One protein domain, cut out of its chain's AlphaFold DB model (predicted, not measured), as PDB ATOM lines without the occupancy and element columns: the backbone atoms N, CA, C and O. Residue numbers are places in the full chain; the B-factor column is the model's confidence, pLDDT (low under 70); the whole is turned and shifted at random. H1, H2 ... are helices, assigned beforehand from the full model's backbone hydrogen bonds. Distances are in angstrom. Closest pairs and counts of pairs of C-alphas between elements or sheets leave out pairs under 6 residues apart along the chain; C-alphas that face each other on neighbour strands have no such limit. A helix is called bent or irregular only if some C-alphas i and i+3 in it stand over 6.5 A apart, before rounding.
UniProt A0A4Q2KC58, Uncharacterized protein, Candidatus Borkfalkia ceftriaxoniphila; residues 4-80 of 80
ATOM      1  N   LEU A   4     189.184 145.401 182.173       70.31
ATOM      2  CA  LEU A   4     188.221 144.786 181.256       70.31
ATOM      3  C   LEU A   4     188.344 145.275 179.801       70.31
ATOM      4  O   LEU A   4     188.048 144.507 178.885       70.31
ATOM      5  N   ASP A   5     188.767 146.528 179.605       79.69
ATOM      6  CA  ASP A   5     188.922 147.143 178.285       79.69
ATOM      7  C   ASP A   5     190.114 146.509 177.557       79.69
ATOM      8  O   ASP A   5     189.994 146.111 176.402       79.69
ATOM      9  N   GLU A   6     191.232 146.309 178.266       91.38
ATOM     10  CA  GLU A   6     192.419 145.635 177.724       91.38
ATOM     11  C   GLU A   6     192.147 144.167 177.388       91.38
ATOM     12  O   GLU A   6     192.541 143.694 176.322       91.38
ATOM     13  N   LEU A   7     191.421 143.452 178.259       92.81
ATOM     14  CA  LEU A   7     191.090 142.043 178.042       92.81
ATOM     15  C   LEU A   7     190.347 141.833 176.718       92.81
ATOM     16  O   LEU A   7     190.643 140.883 175.998       92.81
ATOM     17  N   LYS A   8     189.438 142.742 176.350       92.56
ATOM     18  CA  LYS A   8     188.726 142.655 175.072       92.56
ATOM     19  C   LYS A   8     189.701 142.691 173.894       92.56
ATOM     20  O   LYS A   8     189.600 141.848 173.008       92.56
ATOM     21  N   PHE A   9     190.647 143.631 173.891       94.69
ATOM     22  CA  PHE A   9     191.641 143.748 172.821       94.69
ATOM     23  C   PHE A   9     192.548 142.517 172.744       94.69
ATOM     24  O   PHE A   9     192.799 142.026 171.647       94.69
ATOM     25  N   LEU A  10     192.956 141.957 173.888       96.31
ATOM     26  CA  LEU A  10     193.728 140.710 173.930       96.31
ATOM     27  C   LEU A  10     192.955 139.536 173.308       96.31
ATOM     28  O   LEU A  10     193.491 138.829 172.459       96.31
ATOM     29  N   LEU A  11     191.684 139.351 173.676       96.12
ATOM     30  CA  LEU A  11     190.853 138.264 173.145       96.12
ATOM     31  C   LEU A  11     190.593 138.410 171.638       96.12
ATOM     32  O   LEU A  11     190.604 137.411 170.919       96.12
ATOM     33  N   VAL A  12     190.394 139.639 171.146       95.88
ATOM     34  CA  VAL A  12     190.241 139.910 169.703       95.88
ATOM     35  C   VAL A  12     191.531 139.554 168.966       95.88
ATOM     36  O   VAL A  12     191.470 138.886 167.937       95.88
ATOM     37  N   SER A  13     192.690 139.937 169.508       97.25
ATOM     38  CA  SER A  13     193.994 139.604 168.930       97.25
ATOM     39  C   SER A  13     194.222 138.094 168.842       97.25
ATOM     40  O   SER A  13     194.634 137.605 167.793       97.25
ATOM     41  N   ILE A  14     193.901 137.337 169.899       97.56
ATOM     42  CA  ILE A  14     194.016 135.868 169.890       97.56
ATOM     43  C   ILE A  14     193.086 135.268 168.829       97.56
ATOM     44  O   ILE A  14     193.503 134.391 168.072       97.56
ATOM     45  N   LEU A  15     191.844 135.756 168.740       97.00
ATOM     46  CA  LEU A  15     190.881 135.263 167.758       97.00
ATOM     47  C   LEU A  15     191.366 135.518 166.329       97.00
ATOM     48  O   LEU A  15     191.347 134.596 165.521       97.00
ATOM     49  N   ALA A  16     191.832 136.733 166.034       97.31
ATOM     50  CA  ALA A  16     192.349 137.093 164.717       97.31
ATOM     51  C   ALA A  16     193.534 136.202 164.317       97.31
ATOM     52  O   ALA A  16     193.502 135.607 163.244       97.31
ATOM     53  N   ILE A  17     194.515 136.027 165.213       97.81
ATOM     54  CA  ILE A  17     195.677 135.158 164.973       97.81
ATOM     55  C   ILE A  17     195.239 133.713 164.705       97.81
ATOM     56  O   ILE A  17     195.748 133.084 163.779       97.81
ATOM     57  N   ASN A  18     194.303 133.181 165.498       97.75
ATOM     58  CA  ASN A  18     193.830 131.808 165.337       97.75
ATOM     59  C   ASN A  18     193.045 131.611 164.029       97.75
ATOM     60  O   ASN A  18     193.197 130.584 163.375       97.75
ATOM     61  N   GLN A  19     192.225 132.588 163.627       96.44
ATOM     62  CA  GLN A  19     191.430 132.513 162.395       96.44
ATOM     63  C   GLN A  19     192.280 132.551 161.123       96.44
ATOM     64  O   GLN A  19     191.892 131.955 160.124       96.44
ATOM     65  N   THR A  20     193.427 133.228 161.160       96.94
ATOM     66  CA  THR A  20     194.356 133.338 160.024       96.94
ATOM     67  C   THR A  20     195.527 132.351 160.096       96.94
ATOM     68  O   THR A  20     196.483 132.465 159.330       96.94
ATOM     69  N   SER A  21     195.509 131.427 161.061       95.25
ATOM     70  CA  SER A  21     196.534 130.393 161.226       95.25
ATOM     71  C   SER A  21     196.324 129.262 160.218       95.25
ATOM     72  O   SER A  21     195.200 128.796 160.039       95.25
ATOM     73  N   GLU A  22     197.409 128.748 159.634       93.31
ATOM     74  CA  GLU A  22     197.384 127.499 158.852       93.31
ATOM     75  C   GLU A  22     196.976 126.291 159.715       93.31
ATOM     76  O   GLU A  22     196.392 125.325 159.229       93.31
ATOM     77  N   HIS A  23     197.231 126.376 161.023       93.62
ATOM     78  CA  HIS A  23     196.850 125.391 162.032       93.62
ATOM     79  C   HIS A  23     195.819 125.995 162.982       93.62
ATOM     80  O   HIS A  23     196.085 126.195 164.168       93.62
ATOM     81  N   ARG A  24     194.661 126.386 162.446       94.19
ATOM     82  CA  ARG A  24     193.561 126.915 163.257       94.19
ATOM     83  C   ARG A  24     193.125 125.892 164.308       94.19
ATOM     84  O   ARG A  24     192.812 124.750 163.978       94.19
ATOM     85  N   ASP A  25     193.005 126.351 165.547       97.56
ATOM     86  CA  ASP A  25     192.558 125.546 166.680       97.56
ATOM     87  C   ASP A  25     191.055 125.778 166.964       97.56
ATOM     88  O   ASP A  25     190.570 126.916 167.108       97.56
ATOM     89  N   SER A  26     190.279 124.691 166.995       96.19
ATOM     90  CA  SER A  26     188.831 124.723 167.238       96.19
ATOM     91  C   SER A  26     188.467 125.000 168.694       96.19
ATOM     92  O   SER A  26     187.441 125.636 168.953       96.19
ATOM     93  N   ASP A  27     189.302 124.575 169.638       98.19
ATOM     94  CA  ASP A  27     189.073 124.772 171.065       98.19
ATOM     95  C   ASP A  27     189.295 126.241 171.419       98.19
ATOM     96  O   ASP A  27     188.440 126.862 172.056       98.19
ATOM     97  N   ILE A  28     190.356 126.853 170.877       97.38
ATOM     98  CA  ILE A  28     190.576 128.305 170.974       97.38
ATOM     99  C   ILE A  28     189.376 129.069 170.398       97.38
ATOM    100  O   ILE A  28     188.873 130.005 171.024       97.38
ATOM    101  N   SER A  29     188.877 128.659 169.227       95.50
ATOM    102  CA  SER A  29     187.704 129.296 168.608       95.50
ATOM    103  C   SER A  29     186.473 129.236 169.523       95.50
ATOM    104  O   SER A  29     185.781 130.240 169.690       95.50
ATOM    105  N   SER A  30     186.221 128.078 170.136       96.12
ATOM    106  CA  SER A  30     185.052 127.837 170.990       96.12
ATOM    107  C   SER A  30     185.123 128.610 172.308       96.12
ATOM    108  O   SER A  30     184.137 129.219 172.728       96.12
ATOM    109  N   ILE A  31     186.303 128.652 172.936       97.44
ATOM    110  CA  ILE A  31     186.544 129.421 174.166       97.44
ATOM    111  C   ILE A  31     186.321 130.917 173.916       97.44
ATOM    112  O   ILE A  31     185.669 131.595 174.715       97.44
ATOM    113  N   LEU A  32     186.830 131.437 172.796       96.44
ATOM    114  CA  LEU A  32     186.681 132.850 172.453       96.44
ATOM    115  C   LEU A  32     185.229 133.194 172.109       96.44
ATOM    116  O   LEU A  32     184.731 134.212 172.587       96.44
ATOM    117  N   ASP A  33     184.520 132.345 171.362       94.94
ATOM    118  CA  ASP A  33     183.094 132.551 171.079       94.94
ATOM    119  C   ASP A  33     182.257 132.607 172.370       94.94
ATOM    120  O   ASP A  33     181.457 133.532 172.547       94.94
ATOM    121  N   TYR A  34     182.515 131.707 173.326       95.81
ATOM    122  CA  TYR A  34     181.907 131.769 174.657       95.81
ATOM    123  C   TYR A  34     182.214 133.097 175.366       95.81
ATOM    124  O   TYR A  34     181.293 133.766 175.846       95.81
ATOM    125  N   ALA A  35     183.489 133.503 175.413       95.00
ATOM    126  CA  ALA A  35     183.910 134.723 176.095       95.00
ATOM    127  C   ALA A  35     183.225 135.969 175.510       95.00
ATOM    128  O   ALA A  35     182.658 136.770 176.256       95.00
ATOM    129  N   PHE A  36     183.194 136.114 174.182       94.25
ATOM    130  CA  PHE A  36     182.540 137.253 173.535       94.25
ATOM    131  C   PHE A  36     181.027 137.264 173.760       94.25
ATOM    132  O   PHE A  36     180.477 138.305 174.136       94.25
ATOM    133  N   ARG A  37     180.354 136.117 173.610       94.31
ATOM    134  CA  ARG A  37     178.895 136.039 173.777       94.31
ATOM    135  C   ARG A  37     178.464 136.286 175.214       94.31
ATOM    136  O   ARG A  37     177.478 136.982 175.439       94.31
ATOM    137  N   ARG A  38     179.171 135.708 176.189       94.81
ATOM    138  CA  ARG A  38     178.734 135.697 177.595       94.81
ATOM    139  C   ARG A  38     179.273 136.862 178.408       94.81
ATOM    140  O   ARG A  38     178.548 137.350 179.266       94.81
ATOM    141  N   LEU A  39     180.496 137.320 178.142       91.31
ATOM    142  CA  LEU A  39     181.116 138.401 178.920       91.31
ATOM    143  C   LEU A  39     180.909 139.778 178.285       91.31
ATOM    144  O   LEU A  39     180.850 140.773 179.000       91.31
ATOM    145  N   TYR A  40     180.772 139.838 176.958       88.81
ATOM    146  CA  TYR A  40     180.686 141.099 176.216       88.81
ATOM    147  C   TYR A  40     179.375 141.277 175.438       88.81
ATOM    148  O   TYR A  40     179.230 142.280 174.736       88.81
ATOM    149  N   GLY A  41     178.442 140.317 175.500       90.75
ATOM    150  CA  GLY A  41     177.189 140.356 174.732       90.75
ATOM    151  C   GLY A  41     177.405 140.523 173.222       90.75
ATOM    152  O   GLY A  41     176.563 141.095 172.536       90.75
ATOM    153  N   SER A  42     178.563 140.093 172.713       89.75
ATOM    154  CA  SER A  42     179.029 140.336 171.346       89.75
ATOM    155  C   SER A  42     179.202 139.013 170.597       89.75
ATOM    156  O   SER A  42     179.467 137.982 171.207       89.75
ATOM    157  N   ASN A  43     179.079 139.023 169.268       89.94
ATOM    158  CA  ASN A  43     179.417 137.865 168.436       89.94
ATOM    159  C   ASN A  43     180.779 138.052 167.754       89.94
ATOM    160  O   ASN A  43     181.268 139.169 167.595       89.94
ATOM    161  N   THR A  44     181.374 136.939 167.338       90.88
ATOM    162  CA  THR A  44     182.688 136.878 166.683       90.88
ATOM    163  C   THR A  44     182.598 136.870 165.156       90.88
ATOM    164  O   THR A  44     183.626 136.874 164.479       90.88
ATOM    165  N   ASN A  45     181.386 136.876 164.590       91.69
ATOM    166  CA  ASN A  45     181.160 136.628 163.166       91.69
ATOM    167  C   ASN A  45     181.790 137.710 162.286       91.69
ATOM    168  O   ASN A  45     182.474 137.383 161.324       91.69
ATOM    169  N   LEU A  46     181.600 138.990 162.628       89.12
ATOM    170  CA  LEU A  46     182.179 140.096 161.855       89.12
ATOM    171  C   LEU A  46     183.709 140.064 161.869       89.12
ATOM    172  O   LEU A  46     184.335 140.287 160.837       89.12
ATOM    173  N   LEU A  47     184.309 139.739 163.018       90.25
ATOM    174  CA  LEU A  47     185.759 139.589 163.111       90.25
ATOM    175  C   LEU A  47     186.239 138.392 162.285       90.25
ATOM    176  O   LEU A  47     187.212 138.503 161.553       90.25
ATOM    177  N   THR A  48     185.518 137.273 162.356       91.56
ATOM    178  CA  THR A  48     185.829 136.071 161.572       91.56
ATOM    179  C   THR A  48     185.781 136.370 160.075       91.56
ATOM    180  O   THR A  48     186.703 136.000 159.358       91.56
ATOM    181  N   LEU A  49     184.762 137.101 159.604       93.19
ATOM    182  CA  LEU A  49     184.654 137.540 158.210       93.19
ATOM    183  C   LEU A  49     185.822 138.438 157.787       93.19
ATOM    184  O   LEU A  49     186.346 138.268 156.691       93.19
ATOM    185  N   ALA A  50     186.269 139.346 158.657       92.25
ATOM    186  CA  ALA A  50     187.416 140.214 158.385       92.25
ATOM    187  C   ALA A  50     188.753 139.451 158.257       92.25
ATOM    188  O   ALA A  50     189.714 139.994 157.705       92.25
ATOM    189  N   CYS A  51     188.816 138.212 158.753       95.12
ATOM    190  CA  CYS A  51     189.977 137.329 158.658       95.12
ATOM    191  C   CYS A  51     189.930 136.375 157.452       95.12
ATOM    192  O   CYS A  51     190.947 135.759 157.138       95.12
ATOM    193  N   VAL A  52     188.787 136.226 156.771       93.94
ATOM    194  CA  VAL A  52     188.646 135.276 155.655       93.94
ATOM    195  C   VAL A  52     189.638 135.606 154.539       93.94
ATOM    196  O   VAL A  52     189.702 136.736 154.061       93.94
ATOM    197  N   GLY A  53     190.401 134.597 154.113       94.19
ATOM    198  CA  GLY A  53     191.377 134.718 153.028       94.19
ATOM    199  C   GLY A  53     192.664 135.460 153.397       94.19
ATOM    200  O   GLY A  53     193.509 135.635 152.523       94.19
ATOM    201  N   LYS A  54     192.832 135.882 154.658       96.75
ATOM    202  CA  LYS A  54     194.071 136.493 155.152       96.75
ATOM    203  C   LYS A  54     194.984 135.456 155.805       96.75
ATOM    204  O   LYS A  54     194.508 134.574 156.519       96.75
ATOM    205  N   THR A  55     196.293 135.611 155.627       97.12
ATOM    206  CA  THR A  55     197.300 134.887 156.419       97.12
ATOM    207  C   THR A  55     197.590 135.610 157.733       97.12
ATOM    208  O   THR A  55     197.261 136.790 157.908       97.12
ATOM    209  N   LYS A  56     198.242 134.911 158.668       96.31
ATOM    210  CA  LYS A  56     198.694 135.492 159.936       96.31
ATOM    211  C   LYS A  56     199.550 136.735 159.709       96.31
ATOM    212  O   LYS A  56     199.329 137.757 160.348       96.31
ATOM    213  N   GLU A  57     200.492 136.680 158.778       97.06
ATOM    214  CA  GLU A  57     201.415 137.776 158.473       97.06
ATOM    215  C   GLU A  57     200.655 139.019 158.001       97.06
ATOM    216  O   GLU A  57     200.998 140.134 158.393       97.06
ATOM    217  N   GLN A  58     199.591 138.825 157.217       97.50
ATOM    218  CA  GLN A  58     198.767 139.909 156.685       97.50
ATOM    219  C   GLN A  58     197.908 140.599 157.749       97.50
ATOM    220  O   GLN A  58     197.610 141.774 157.570       97.50
ATOM    221  N   ILE A  59     197.507 139.905 158.824       96.88
ATOM    222  CA  ILE A  59     196.677 140.481 159.901       96.88
ATOM    223  C   ILE A  59     197.504 141.025 161.078       96.88
ATOM    224  O   ILE A  59     196.980 141.725 161.948       96.88
ATOM    225  N   MET A  60     198.799 140.693 161.152       97.19
ATOM    226  CA  MET A  60     199.650 141.127 162.261       97.19
ATOM    227  C   MET A  60     199.687 142.653 162.462       97.19
ATOM    228  O   MET A  60     199.686 143.054 163.626       97.19
ATOM    229  N   PRO A  61     199.705 143.524 161.429       97.38
ATOM    230  CA  PRO A  61     199.655 144.973 161.635       97.38
ATOM    231  C   PRO A  61     198.420 145.422 162.429       97.38
ATOM    232  O   PRO A  61     198.554 146.155 163.410       97.38
ATOM    233  N   GLU A  62     197.233 144.924 162.077       95.88
ATOM    234  CA  GLU A  62     195.989 145.213 162.791       95.88
ATOM    235  C   GLU A  62     196.016 144.644 164.215       95.88
ATOM    236  O   GLU A  62     195.607 145.315 165.166       95.88
ATOM    237  N   VAL A  63     196.560 143.436 164.392       96.56
ATOM    238  CA  VAL A  63     196.771 142.834 165.718       96.56
ATOM    239  C   VAL A  63     197.688 143.704 166.581       96.56
ATOM    240  O   VAL A  63     197.397 143.913 167.756       96.56
ATOM    241  N   GLN A  64     198.764 144.266 166.025       96.69
ATOM    242  CA  GLN A  64     199.645 145.169 166.771       96.69
ATOM    243  C   GLN A  64     198.938 146.469 167.160       96.69
ATOM    244  O   GLN A  64     199.137 146.958 168.272       96.69
ATOM    245  N   THR A  65     198.066 147.009 166.301       95.38
ATOM    246  CA  THR A  65     197.209 148.146 166.668       95.38
ATOM    247  C   THR A  65     196.303 147.800 167.849       95.38
ATOM    248  O   THR A  65     196.228 148.577 168.799       95.38
ATOM    249  N   LEU A  66     195.668 146.622 167.842       94.75
ATOM    250  CA  LEU A  66     194.834 146.156 168.956       94.75
ATOM    251  C   LEU A  66     195.639 146.028 170.255       94.75
ATOM    252  O   LEU A  66     195.216 146.521 171.299       94.75
ATOM    253  N   LEU A  67     196.822 145.414 170.187       95.50
ATOM    254  CA  LEU A  67     197.719 145.271 171.335       95.50
ATOM    255  C   LEU A  67     198.238 146.625 171.846       95.50
ATOM    256  O   LEU A  67     198.511 146.750 173.038       95.50
ATOM    257  N   GLY A  68     198.308 147.650 170.991       94.19
ATOM    258  CA  GLY A  68     198.638 149.027 171.368       94.19
ATOM    259  C   GLY A  68     197.624 149.689 172.308       94.19
ATOM    260  O   GLY A  68     197.983 150.621 173.023       94.19
ATOM    261  N   TYR A  69     196.387 149.185 172.378       93.12
ATOM    262  CA  TYR A  69     195.391 149.614 173.371       93.12
ATOM    263  C   TYR A  69     195.543 148.910 174.732       93.12
ATOM    264  O   TYR A  69     194.701 149.083 175.614       93.12
ATOM    265  N   THR A  70     196.601 148.117 174.915       94.69
ATOM    266  CA  THR A  70     196.884 147.341 176.132       94.69
ATOM    267  C   THR A  70     198.276 147.655 176.681       94.69
ATOM    268  O   THR A  70     199.108 148.260 176.006       94.69
ATOM    269  N   GLN A  71     198.577 147.186 177.893       93.12
ATOM    270  CA  GLN A  71     199.923 147.252 178.475       93.12
ATOM    271  C   GLN A  71     200.886 146.173 177.942       93.12
ATOM    272  O   GLN A  71     202.009 146.066 178.432       93.12
ATOM    273  N   TYR A  72     200.491 145.378 176.939       93.50
ATOM    274  CA  TYR A  72     201.290 144.253 176.441       93.50
ATOM    275  C   TYR A  72     202.694 144.666 175.982       93.50
ATOM    276  O   TYR A  72     203.674 144.009 176.324       93.50
ATOM    277  N   LYS A  73     202.819 145.792 175.270       91.62
ATOM    278  CA  LYS A  73     204.129 146.295 174.831       91.62
ATOM    279  C   LYS A  73     205.035 146.649 176.016       91.62
ATOM    280  O   LYS A  73     206.180 146.213 176.048       91.62
ATOM    281  N   ASN A  74     204.499 147.368 177.004       92.62
ATOM    282  CA  ASN A  74     205.234 147.738 178.215       92.62
ATOM    283  C   ASN A  74     205.668 146.492 179.002       92.62
ATOM    284  O   ASN A  74     206.781 146.437 179.509       92.62
ATOM    285  N   TYR A  75     204.811 145.467 179.063       93.25
ATOM    286  CA  TYR A  75     205.149 144.181 179.673       93.25
ATOM    287  C   TYR A  75     206.315 143.487 178.953       93.25
ATOM    288  O   TYR A  75     207.253 143.043 179.611       93.25
ATOM    289  N   LEU A  76     206.310 143.445 177.615       93.94
ATOM    290  CA  LEU A  76     207.411 142.866 176.836       93.94
ATOM    291  C   LEU A  76     208.744 143.606 177.026       93.94
ATOM    292  O   LEU A  76     209.798 142.994 176.893       93.94
ATOM    293  N   GLU A  77     208.713 144.907 177.307       93.31
ATOM    294  CA  GLU A  77     209.913 145.702 177.600       93.31
ATOM    295  C   GLU A  77     210.467 145.441 179.008       93.31
ATOM    296  O   GLU A  77     211.670 145.543 179.203       93.31
ATOM    297  N   GLN A  78     209.621 145.062 179.972       92.56
ATOM    298  CA  GLN A  78     210.038 144.745 181.348       92.56
ATOM    299  C   GLN A  78     210.678 143.361 181.498       92.56
ATOM    300  O   GLN A  78     211.408 143.130 182.457       92.56
ATOM    301  N   ILE A  79     210.358 142.431 180.597       92.56
ATOM    302  CA  ILE A  79     210.900 141.061 180.606       92.56
ATOM    303  C   ILE A  79     212.133 140.895 179.703       92.56
ATOM    304  O   ILE A  79     212.654 139.785 179.599       92.56
ATOM    305  N   LYS A  80     212.548 141.965 179.014       72.31
ATOM    306  CA  LYS A  80     213.807 142.037 178.264       72.31
ATOM    307  C   LYS A  80     214.958 142.387 179.194       72.31
ATOM    308  O   LYS A  80     216.047 141.820 178.963       72.31
TER     309      LYS A  80
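AT A GLANCE: This is residues 4 to 80 of the 80 residues of an uncharacterized protein of Candidatus Borkfalkia ceftriaxoniphila (UniProt A0A4Q2KC58). H1 runs through the middle between H2 and H4, with short H3 packed steeply on its later part; residues 74 to 80, of which 74 to 78 belong to H5, stick out. The printed part has 77 residues with five named helices, H1 to H5 along the chain, and no named strand: all helix. It is compact, radius of gyration of the C-alphas 12.7 A, spanning 34 by 28 by 19 A.

HOW THE PARTS SIT: H1, residues 4 to 19, is the hub. H4, residues 56 to 68, touches it at a shallow tilt of 3 degrees, opposite ways; the closest C-alphas, of Ser 13 and Val 63, are 5.3 A apart. H4 is irregular: C-alphas 58 and 61 are 7.1 A apart. H2, residues 26 to 39, forms a hairpin with H1, touching it with residues 28 to 32 alone, at 29 degrees; closest C-alphas Leu 15 and Leu 32, 6.7 A. H3, residues 45 to 51, touches H1 at a steep tilt of 57 degrees; closest C-alphas Gln 19 and Cys 51, 6.3 A. H5, residues 72 to 78, touches no helix. Every O i to N i+4 pair is within hydrogen-bond range in H2, H3 and H5, 11 of 12 in H1 and 7 of 9 in H4.

IN THESE COORDINATES: H1 begins at C-alpha 4 (188.221, 144.786, 181.256) and measures 22.7 A, H2 19.6 A, H4 17.7 A; H5 ends at C-alpha 78 (210.038, 144.745, 181.348).

THE WHOLE: The printed part has no cut, no long link and no residue under 70.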